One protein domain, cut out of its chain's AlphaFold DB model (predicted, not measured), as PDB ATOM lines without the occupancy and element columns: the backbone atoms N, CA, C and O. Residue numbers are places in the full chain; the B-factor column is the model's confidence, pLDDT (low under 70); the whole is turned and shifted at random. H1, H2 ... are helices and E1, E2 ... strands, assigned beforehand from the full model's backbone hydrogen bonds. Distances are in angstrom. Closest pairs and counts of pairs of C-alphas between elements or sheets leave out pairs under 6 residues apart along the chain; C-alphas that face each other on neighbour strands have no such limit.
ATOM      1  N   TYR A  19      49.066 157.775 151.827       79.44
ATOM      2  CA  TYR A  19      49.365 159.027 152.504       79.44
ATOM      3  C   TYR A  19      48.238 160.014 152.248       79.44
ATOM      4  O   TYR A  19      48.028 160.461 151.119       79.44
ATOM      5  N   GLU A  20      47.522 160.368 153.307       85.00
ATOM      6  CA  GLU A  20      46.586 161.481 153.275       85.00
ATOM      7  C   GLU A  20      47.372 162.789 153.290       85.00
ATOM      8  O   GLU A  20      48.085 163.086 154.251       85.00
ATOM      9  N   VAL A  21      47.234 163.572 152.227       84.69
ATOM     10  CA  VAL A  21      47.874 164.879 152.097       84.69
ATOM     11  C   VAL A  21      46.810 165.964 152.045       84.69
ATOM     12  O   VAL A  21      45.732 165.793 151.471       84.69
ATOM     13  N   SER A  22      47.104 167.085 152.687       85.25
ATOM     14  CA  SER A  22      46.298 168.297 152.581       85.25
ATOM     15  C   SER A  22      46.859 169.175 151.470       85.25
ATOM     16  O   SER A  22      48.015 169.039 151.073       85.25
ATOM     17  N   TRP A  23      46.060 170.125 150.991       83.38
ATOM     18  CA  TRP A  23      46.519 171.081 149.986       83.38
ATOM     19  C   TRP A  23      47.724 171.902 150.448       83.38
ATOM     20  O   TRP A  23      48.521 172.295 149.618       83.38
ATOM     21  N   GLU A  24      47.901 172.104 151.752       79.75
ATOM     22  CA  GLU A  24      49.056 172.788 152.352       79.75
ATOM     23  C   GLU A  24      50.396 172.080 152.089       79.75
ATOM     24  O   GLU A  24      51.443 172.720 152.119       79.75
ATOM     25  N   ASP A  25      50.364 170.772 151.816       77.75
ATOM     26  CA  ASP A  25      51.546 169.955 151.511       77.75
ATOM     27  C   ASP A  25      51.937 170.030 150.020       77.75
ATOM     28  O   ASP A  25      52.937 169.461 149.579       77.75
ATOM     29  N   LEU A  26      51.147 170.744 149.208       79.44
ATOM     30  CA  LEU A  26      51.430 170.936 147.792       79.44
ATOM     31  C   LEU A  26      52.411 172.098 147.580       79.44
ATOM     32  O   LEU A  26      52.221 173.163 148.163       79.44
ATOM     33  N   PRO A  27      53.414 171.959 146.690       80.50
ATOM     34  CA  PRO A  27      53.625 170.870 145.731       80.50
ATOM     35  C   PRO A  27      54.201 169.581 146.338       80.50
ATOM     36  O   PRO A  27      55.360 169.532 146.760       80.50
ATOM     37  N   LEU A  28      53.430 168.491 146.242       77.19
ATOM     38  CA  LEU A  28      53.843 167.191 146.751       77.19
ATOM     39  C   LEU A  28      55.026 166.671 145.934       77.19
ATOM     40  O   LEU A  28      54.933 166.377 144.737       77.19
ATOM     41  N   SER A  29      56.154 166.555 146.620       74.25
ATOM     42  CA  SER A  29      57.405 166.061 146.071       74.25
ATOM     43  C   SER A  29      57.781 164.787 146.804       74.25
ATOM     44  O   SER A  29      58.021 164.815 148.011       74.25
ATOM     45  N   CYS A  30      57.868 163.669 146.086       71.88
ATOM     46  CA  CYS A  30      58.380 162.438 146.675       71.88
ATOM     47  C   CYS A  30      59.877 162.302 146.352       71.88
ATOM     48  O   CYS A  30      60.234 162.405 145.170       71.88
ATOM     49  N   PRO A  31      60.773 162.072 147.335       66.38
ATOM     50  CA  PRO A  31      60.545 161.845 148.775       66.38
ATOM     51  C   PRO A  31      60.330 163.136 149.590       66.38
ATOM     52  O   PRO A  31      60.963 164.159 149.316       66.38
ATOM     53  N   THR A  32      59.477 163.077 150.621       63.12
ATOM     54  CA  THR A  32      59.265 164.202 151.547       63.12
ATOM     55  C   THR A  32      60.478 164.375 152.477       63.12
ATOM     56  O   THR A  32      61.147 163.390 152.802       63.12
ATOM     57  N   PRO A  33      60.805 165.600 152.928       55.94
ATOM     58  CA  PRO A  33      61.990 165.857 153.755       55.94
ATOM     59  C   PRO A  33      61.989 165.127 155.114       55.94
ATOM     60  O   PRO A  33      63.060 164.869 155.662       55.94
ATOM     61  N   GLU A  34      60.819 164.751 155.642       54.75
ATOM     62  CA  GLU A  34      60.690 163.925 156.856       54.75
ATOM     63  C   GLU A  34      60.920 162.427 156.606       54.75
ATOM     64  O   GLU A  34      61.331 161.694 157.512       54.75
ATOM     65  N   MET A  35      60.733 161.955 155.369       59.41
ATOM     66  CA  MET A  35      61.067 160.589 154.987       59.41
ATOM     67  C   MET A  35      62.579 160.490 154.781       59.41
ATOM     68  O   MET A  35      63.104 160.702 153.691       59.41
ATOM     69  N   LYS A  36      63.296 160.124 155.851       46.78
ATOM     70  CA  LYS A  36      64.704 159.693 155.815       46.78
ATOM     71  C   LYS A  36      64.868 158.402 154.990       46.78
ATOM     72  O   LYS A  36      65.232 157.361 155.528       46.78
ATOM     73  N   LEU A  37      64.620 158.445 153.685       54.38
ATOM     74  CA  LEU A  37      65.116 157.448 152.743       54.38
ATOM     75  C   LEU A  37      66.265 158.090 151.976       54.38
ATOM     76  O   LEU A  37      66.078 158.838 151.020       54.38
ATOM     77  N   TRP A  38      67.481 157.807 152.431       46.38
ATOM     78  CA  TRP A  38      68.677 158.037 151.638       46.38
ATOM     79  C   TRP A  38      68.506 157.366 150.262       46.38
ATOM     80  O   TRP A  38      68.473 156.145 150.166       46.38
ATOM     81  N   ASN A  39      68.437 158.185 149.210       48.88
ATOM     82  CA  ASN A  39      68.848 157.853 147.841       48.88
ATOM     83  C   ASN A  39      68.154 156.654 147.151       48.88
ATOM     84  O   ASN A  39      68.848 155.766 146.663       48.88
ATOM     85  N   ALA A  40      66.819 156.628 147.038       55.12
ATOM     86  CA  ALA A  40      66.138 155.623 146.198       55.12
ATOM     87  C   ALA A  40      65.723 156.131 144.799       55.12
ATOM     88  O   ALA A  40      65.732 155.347 143.855       55.12
ATOM     89  N   HIS A  41      65.386 157.417 144.629       63.47
ATOM     90  CA  HIS A  41      65.030 157.996 143.324       63.47
ATOM     91  C   HIS A  41      65.114 159.540 143.324       63.47
ATOM     92  O   HIS A  41      65.157 160.150 144.398       63.47
ATOM     93  N   PRO A  42      65.141 160.189 142.140       70.00
ATOM     94  CA  PRO A  42      65.063 161.645 142.004       70.00
ATOM     95  C   PRO A  42      63.759 162.224 142.572       70.00
ATOM     96  O   PRO A  42      62.734 161.538 142.611       70.00
ATOM     97  N   ARG A  43      63.786 163.505 142.972       72.31
ATOM     98  CA  ARG A  43      62.584 164.243 143.386       72.31
ATOM     99  C   ARG A  43      61.623 164.325 142.202       72.31
ATOM    100  O   ARG A  43      61.919 165.012 141.225       72.31
ATOM    101  N   VAL A  44      60.490 163.642 142.312       77.19
ATOM    102  CA  VAL A  44      59.418 163.680 141.315       77.19
ATOM    103  C   VAL A  44      58.214 164.416 141.887       77.19
ATOM    104  O   VAL A  44      57.900 164.297 143.074       77.19
ATOM    105  N   TYR A  45      57.563 165.196 141.032       82.81
ATOM    106  CA  TYR A  45      56.322 165.880 141.351       82.81
ATOM    107  C   TYR A  45      55.140 164.933 141.143       82.81
ATOM    108  O   TYR A  45      55.002 164.361 140.063       82.81
ATOM    109  N   VAL A  46      54.292 164.781 142.163       84.81
ATOM    110  CA  VAL A  46      53.089 163.940 142.090       84.81
ATOM    111  C   VAL A  46      51.863 164.857 141.962       84.81
ATOM    112  O   VAL A  46      51.515 165.540 142.930       84.81
ATOM    113  N   PRO A  47      51.190 164.922 140.795       84.12
ATOM    114  CA  PRO A  47      50.138 165.905 140.535       84.12
ATOM    115  C   PRO A  47      48.770 165.532 141.151       84.12
ATOM    116  O   PRO A  47      47.740 165.575 140.478       84.12
ATOM    117  N   VAL A  48      48.726 165.258 142.463       87.81
ATOM    118  CA  VAL A  48      47.497 164.880 143.207       87.81
ATOM    119  C   VAL A  48      46.393 165.939 143.155       87.81
ATOM    120  O   VAL A  48      45.218 165.596 143.210       87.81
ATOM    121  N   HIS A  49      46.751 167.214 142.977       83.19
ATOM    122  CA  HIS A  49      45.824 168.348 142.825       83.19
ATOM    123  C   HIS A  49      44.868 168.227 141.627       83.19
ATOM    124  O   HIS A  49      43.848 168.913 141.598       83.19
ATOM    125  N   ARG A  50      45.180 167.380 140.632       82.06
ATOM    126  CA  ARG A  50      44.332 167.180 139.444       82.06
ATOM    127  C   ARG A  50      43.276 166.100 139.659       82.06
ATOM    128  O   ARG A  50      42.107 166.326 139.358       82.06
ATOM    129  N   SER A  51      43.701 164.941 140.159       82.44
ATOM    130  CA  SER A  51      42.872 163.730 140.250       82.44
ATOM    131  C   SER A  51      42.294 163.490 141.650       82.44
ATOM    132  O   SER A  51      41.389 162.675 141.800       82.44
ATOM    133  N   GLY A  52      42.829 164.134 142.691       83.81
ATOM    134  CA  GLY A  52      42.501 163.863 144.097       83.81
ATOM    135  C   GLY A  52      43.181 162.611 144.667       83.81
ATOM    136  O   GLY A  52      43.379 162.507 145.870       83.81
ATOM    137  N   ARG A  53      43.603 161.670 143.817       85.62
ATOM    138  CA  ARG A  53      44.379 160.485 144.198       85.62
ATOM    139  C   ARG A  53      45.385 160.155 143.108       85.62
ATOM    140  O   ARG A  53      44.978 159.896 141.980       85.62
ATOM    141  N   GLU A  54      46.669 160.109 143.442       87.75
ATOM    142  CA  GLU A  54      47.732 159.723 142.504       87.75
ATOM    143  C   GLU A  54      48.749 158.810 143.193       87.75
ATOM    144  O   GLU A  54      48.998 158.929 144.392       87.75
ATOM    145  N   ALA A  55      49.358 157.909 142.426       84.50
ATOM    146  CA  ALA A  55      50.424 157.039 142.908       84.50
ATOM    147  C   ALA A  55      51.792 157.525 142.410       84.50
ATOM    148  O   ALA A  55      51.942 157.911 141.253       84.50
ATOM    149  N   CYS A  56      52.810 157.468 143.268       82.12
ATOM    150  CA  CYS A  56      54.194 157.702 142.868       82.12
ATOM    151  C   CYS A  56      54.711 156.544 141.995       82.12
ATOM    152  O   CYS A  56      54.740 155.396 142.441       82.12
ATOM    153  N   GLU A  57      55.228 156.861 140.806       75.06
ATOM    154  CA  GLU A  57      55.755 155.886 139.832       75.06
ATOM    155  C   GLU A  57      57.000 155.117 140.318       75.06
ATOM    156  O   GLU A  57      57.289 154.031 139.827       75.06
ATOM    157  N   TYR A  58      57.737 155.658 141.291       76.56
ATOM    158  CA  TYR A  58      58.954 155.040 141.839       76.56
ATOM    159  C   TYR A  58      58.700 154.283 143.143       76.56
ATOM    160  O   TYR A  58      59.285 153.237 143.406       76.56
ATOM    161  N   CYS A  59      57.838 154.847 143.981       72.38
ATOM    162  CA  CYS A  59      57.629 154.449 145.362       72.38
ATOM    163  C   CYS A  59      56.450 153.483 145.521       72.38
ATOM    164  O   CYS A  59      56.353 152.809 146.543       72.38
ATOM    165  N   GLY A  60      55.498 153.511 144.579       75.81
ATOM    166  CA  GLY A  60      54.183 152.882 144.726       75.81
ATOM    167  C   GLY A  60      53.299 153.522 145.807       75.81
ATOM    168  O   GLY A  60      52.219 153.016 146.082       75.81
ATOM    169  N   ALA A  61      53.749 154.616 146.430       82.44
ATOM    170  CA  ALA A  61      53.011 155.337 147.459       82.44
ATOM    171  C   ALA A  61      51.785 156.014 146.844       82.44
ATOM    172  O   ALA A  61      51.917 156.723 145.843       82.44
ATOM    173  N   VAL A  62      50.620 155.801 147.442       85.56
ATOM    174  CA  VAL A  62      49.352 156.372 146.991       85.56
ATOM    175  C   VAL A  62      49.077 157.602 147.833       85.56
ATOM    176  O   VAL A  62      48.938 157.512 149.045       85.56
ATOM    177  N   PHE A  63      48.992 158.756 147.195       86.19
ATOM    178  CA  PHE A  63      48.696 160.009 147.862       86.19
ATOM    179  C   PHE A  63      47.244 160.376 147.604       86.19
ATOM    180  O   PHE A  63      46.810 160.445 146.450       86.19
ATOM    181  N   VAL A  64      46.500 160.588 148.683       87.50
ATOM    182  CA  VAL A  64      45.083 160.949 148.654       87.50
ATOM    183  C   VAL A  64      44.955 162.377 149.164       87.50
ATOM    184  O   VAL A  64      45.312 162.668 150.304       87.50
ATOM    185  N   LEU A  65      44.476 163.268 148.304       89.06
ATOM    186  CA  LEU A  65      44.278 164.679 148.595       89.06
ATOM    187  C   LEU A  65      42.930 164.878 149.285       89.06
ATOM    188  O   LEU A  65      41.887 164.532 148.730       89.06
ATOM    189  N   ARG A  66      42.958 165.451 150.486       86.44
ATOM    190  CA  ARG A  66      41.741 165.832 151.211       86.44
ATOM    191  C   ARG A  66      41.176 167.148 150.694       86.44
ATOM    192  O   ARG A  66      41.917 167.988 150.187       86.44
ATOM    193  N   ASP A  67      39.867 167.326 150.831       82.88
ATOM    194  CA  ASP A  67      39.212 168.585 150.488       82.88
ATOM    195  C   ASP A  67      39.783 169.751 151.307       82.88
ATOM    196  O   ASP A  67      40.133 169.575 152.477       82.88
ATOM    197  N   PRO A  68      39.919 170.939 150.698       81.06
ATOM    198  CA  PRO A  68      40.447 172.090 151.398       81.06
ATOM    199  C   PRO A  68      39.385 172.667 152.327       81.06
ATOM    200  O   PRO A  68      38.229 172.854 151.938       81.06
ATOM    201  N   ASP A  69      39.795 173.048 153.532       75.56
ATOM    202  CA  ASP A  69      38.940 173.858 154.383       75.56
ATOM    203  C   ASP A  69      38.647 175.205 153.689       75.56
ATOM    204  O   ASP A  69      39.566 175.899 153.235       75.56
ATOM    205  N   PRO A  70      37.372 175.626 153.602       69.44
ATOM    206  CA  PRO A  70      36.985 176.868 152.926       69.44
ATOM    207  C   PRO A  70      37.405 178.125 153.703       69.44
ATOM    208  O   PRO A  70      37.289 179.234 153.181       69.44
ATOM    209  N   ASP A  71      37.830 177.939 154.955       69.69
ATOM    210  CA  ASP A  71      38.360 178.966 155.853       69.69
ATOM    211  C   ASP A  71      39.893 178.898 155.968       69.69
ATOM    212  O   ASP A  71      40.506 179.790 156.550       69.69
ATOM    213  N   ALA A  72      40.534 177.866 155.398       68.88
ATOM    214  CA  ALA A  72      41.987 177.782 155.419       68.88
ATOM    215  C   ALA A  72      42.596 178.936 154.603       68.88
ATOM    216  O   ALA A  72      42.132 179.226 153.488       68.88
ATOM    217  N   PRO A  73      43.643 179.595 155.134       68.31
ATOM    218  CA  PRO A  73      44.365 180.618 154.393       68.31
ATOM    219  C   PRO A  73      44.947 179.996 153.122       68.31
ATOM    220  O   PRO A  73      45.451 178.877 153.169       68.31
ATOM    221  N   MET A  74      44.888 180.710 151.988       64.94
ATOM    222  CA  MET A  74      45.524 180.229 150.756       64.94
ATOM    223  C   MET A  74      47.012 179.968 151.027       64.94
ATOM    224  O   MET A  74      47.730 180.926 151.343       64.94
ATOM    225  N   PRO A  75      47.489 178.717 150.892       70.00
ATOM    226  CA  PRO A  75      48.914 178.445 150.928       70.00
ATOM    227  C   PRO A  75      49.582 179.187 149.769       70.00
ATOM    228  O   PRO A  75      49.017 179.305 148.679       70.00
ATOM    229  N   MET A  76      50.785 179.711 149.992       70.81
ATOM    230  CA  MET A  76      51.580 180.264 148.899       70.81
ATOM    231  C   MET A  76      52.124 179.102 148.066       70.81
ATOM    232  O   MET A  76      53.127 178.498 148.427       70.81
ATOM    233  N   PHE A  77      51.437 178.769 146.975       72.06
ATOM    234  CA  PHE A  77      51.870 177.726 146.053       72.06
ATOM    235  C   PHE A  77      52.920 178.254 145.075       72.06
ATOM    236  O   PHE A  77      52.719 179.284 144.436       72.06
ATOM    237  N   ASP A  78      53.994 177.492 144.860       69.94
ATOM    238  CA  ASP A  78      54.992 177.803 143.824       69.94
ATOM    239  C   ASP A  78      54.482 177.547 142.387       69.94
ATOM    240  O   ASP A  78      55.136 177.916 141.413       69.94
ATOM    241  N   ASN A  79      53.319 176.900 142.227       79.75
ATOM    242  CA  ASN A  79      52.751 176.531 140.930       79.75
ATOM    243  C   ASN A  79      51.313 177.059 140.774       79.75
ATOM    244  O   ASN A  79      50.410 176.672 141.517       79.75
ATOM    245  N   SER A  80      51.094 177.884 139.744       81.75
ATOM    246  CA  SER A  80      49.790 178.475 139.416       81.75
ATOM    247  C   SER A  80      48.700 177.439 139.118       81.75
ATOM    248  O   SER A  80      47.531 177.725 139.365       81.75
ATOM    249  N   GLU A  81      49.045 176.248 138.616       81.19
ATOM    250  CA  GLU A  81      48.058 175.178 138.398       81.19
ATOM    251  C   GLU A  81      47.509 174.629 139.719       81.19
ATOM    252  O   GLU A  81      46.327 174.299 139.817       81.19
ATOM    253  N   ILE A  82      48.362 174.556 140.745       83.19
ATOM    254  CA  ILE A  82      47.972 174.110 142.085       83.19
ATOM    255  C   ILE A  82      47.083 175.169 142.736       83.19
ATOM    256  O   ILE A  82      46.041 174.826 143.289       83.19
ATOM    257  N   GLU A  83      47.456 176.447 142.613       81.94
ATOM    258  CA  GLU A  83      46.659 177.564 143.131       81.94
ATOM    259  C   GLU A  83      45.249 177.578 142.531       81.94
ATOM    260  O   GLU A  83      44.252 177.701 143.246       81.94
ATOM    261  N   ASP A  84      45.149 177.432 141.212       86.56
ATOM    262  CA  ASP A  84      43.865 177.467 140.527       86.56
ATOM    263  C   ASP A  84      42.999 176.243 140.872       86.56
ATOM    264  O   ASP A  84      41.799 176.384 141.131       86.56
ATOM    265  N   ALA A  85      43.604 175.055 140.983       84.88
ATOM    266  CA  ALA A  85      42.920 173.859 141.471       84.88
ATOM    267  C   ALA A  85      42.404 174.039 142.913       84.88
ATOM    268  O   ALA A  85      41.245 173.713 143.184       84.88
ATOM    269  N   PHE A  86      43.209 174.629 143.803       85.31
ATOM    270  CA  PHE A  86      42.822 174.920 145.186       85.31
ATOM    271  C   PHE A  86      41.657 175.912 145.250       85.31
ATOM    272  O   PHE A  86      40.667 175.673 145.941       85.31
ATOM    273  N   ARG A  87      41.723 176.997 144.467       85.12
ATOM    274  CA  ARG A  87      40.658 178.008 144.391       85.12
ATOM    275  C   ARG A  87      39.340 177.405 143.897       85.12
ATOM    276  O   ARG A  87      38.287 177.694 144.465       85.12
ATOM    277  N   ARG A  88      39.386 176.538 142.876       86.00
ATOM    278  CA  ARG A  88      38.202 175.808 142.386       86.00
ATOM    279  C   ARG A  88      37.647 174.857 143.444       86.00
ATOM    280  O   ARG A  88      36.430 174.774 143.593       86.00
ATOM    281  N   ALA A  89      38.512 174.154 144.172       85.44
ATOM    282  CA  ALA A  89      38.100 173.257 145.245       85.44
ATOM    283  C   ALA A  89      37.433 174.029 146.400       85.44
ATOM    284  O   ALA A  89      36.315 173.693 146.783       85.44
ATOM    285  N   GLN A  90      38.017 175.143 146.859       84.56
ATOM    286  CA  GLN A  90      37.388 176.015 147.862       84.56
ATOM    287  C   GLN A  90      36.046 176.594 147.390       84.56
ATOM    288  O   GLN A  90      35.109 176.709 148.184       84.56
ATOM    289  N   GLN A  91      35.928 176.958 146.108       85.31
ATOM    290  CA  GLN A  91      34.669 177.460 145.554       85.31
ATOM    291  C   GLN A  91      33.571 176.393 145.586       85.31
ATOM    292  O   GLN A  91      32.449 176.727 145.950       85.31
ATOM    293  N   ARG A  92      33.887 175.132 145.261       85.06
ATOM    294  CA  ARG A  92      32.933 174.010 145.349       85.06
ATOM    295  C   ARG A  92      32.432 173.822 146.775       85.06
ATOM    296  O   ARG A  92      31.233 173.927 146.998       85.06
ATOM    297  N   VAL A  93      33.349 173.707 147.737       84.00
ATOM    298  CA  VAL A  93      33.001 173.537 149.158       84.00
ATOM    299  C   VAL A  93      32.153 174.708 149.671       84.00
ATOM    300  O   VAL A  93      31.199 174.517 150.426       84.00
ATOM    301  N   ARG A  94      32.464 175.942 149.250       82.56
ATOM    302  CA  ARG A  94      31.668 177.131 149.589       82.56
ATOM    303  C   ARG A  94      30.272 177.085 148.971       82.56
ATOM    304  O   ARG A  94      29.313 177.401 149.667       82.56
ATOM    305  N   ASP A  95      30.170 176.721 147.699       84.25
ATOM    306  CA  ASP A  95      28.907 176.633 146.967       84.25
ATOM    307  C   ASP A  95      27.998 175.547 147.564       84.25
ATOM    308  O   ASP A  95      26.855 175.833 147.908       84.25
ATOM    309  N   GLU A  96      28.534 174.355 147.841       81.88
ATOM    310  CA  GLU A  96      27.828 173.259 148.527       81.88
ATOM    311  C   GLU A  96      27.307 173.677 149.907       81.88
ATOM    312  O   GLU A  96      26.171 173.374 150.282       81.88
ATOM    313  N   ARG A  97      28.115 174.431 150.657       79.94
ATOM    314  CA  ARG A  97      27.744 174.949 151.977       79.94
ATOM    315  C   ARG A  97      26.710 176.077 151.898       79.94
ATOM    316  O   ARG A  97      25.892 176.202 152.806       79.94
ATOM    317  N   SER A  98      26.717 176.877 150.830       79.19
ATOM    318  CA  SER A  98      25.683 177.883 150.549       79.19
ATOM    319  C   SER A  98      24.368 177.264 150.067       79.19
ATOM    320  O   SER A  98      23.314 177.799 150.391       79.19
ATOM    321  N   GLN A  99      24.411 176.142 149.341       75.31
ATOM    322  CA  GLN A  99      23.219 175.412 148.887       75.31
ATOM    323  C   GLN A  99      22.491 174.651 150.012       75.31
ATOM    324  O   GLN A  99      21.327 174.294 149.847       75.31
ATOM    325  N   GLN A 100      23.150 174.389 151.147       66.75
ATOM    326  CA  GLN A 100      22.536 173.749 152.323       66.75
ATOM    327  C   GLN A 100      21.821 174.733 153.273       66.75
ATOM    328  O   GLN A 100      21.324 174.302 154.317       66.75
ATOM    329  N   GLY A 101      21.794 176.031 152.942       54.94
ATOM    330  CA  GLY A 101      21.196 177.104 153.747       54.94
ATOM    331  C   GLY A 101      19.760 177.452 153.379       54.94
ATOM    332  O   GLY A 101      19.421 177.397 152.179       54.94
TER     333      GLY A 101
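AT A GLANCE: This is residues 19 to 101 of the 101 residues of the protein "Zinc-finger domain-containing protein" of Wenzhouxiangella sediminis (UniProt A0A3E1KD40). A mixed sheet, E1 E3 E2, lies between protruding residues 33 to 38 and long helix H2. Under half of the 83 printed residues are in named elements, E1, H1, E2, E3, H2, mixed in class. The rod, 51 by 22 by 19 A, is only just loose, radius of gyration of the C-alphas 14.3 A.

HOW THE PARTS SIT: E1, residues 19 to 21, is parallel to E3, residues 62 to 65, with N 21 to O 64 at 2.9 A. E3 forms an antiparallel hairpin with E2, residues 53 to 55, with N 63 to O 54 at 2.8 A. H1, residues 48 to 51, at the sheet's level, touches residues 82 to 86 alone of H2, residues 80 to 99, closest C-alphas 49 and 82, 6.2 A. H2's O i to N i+4 pairs are within hydrogen-bond range.

IN THESE COORDINATES: C-alpha 19 is at (49.365, 159.027, 152.504); H2 runs 28.4 A to C-alpha 99 at (23.219, 175.412, 148.887).

THE WHOLE: Links E1 to H1 and E3 to H2 are long; 19 residues have pLDDT under 70, among them residues 31 to 41.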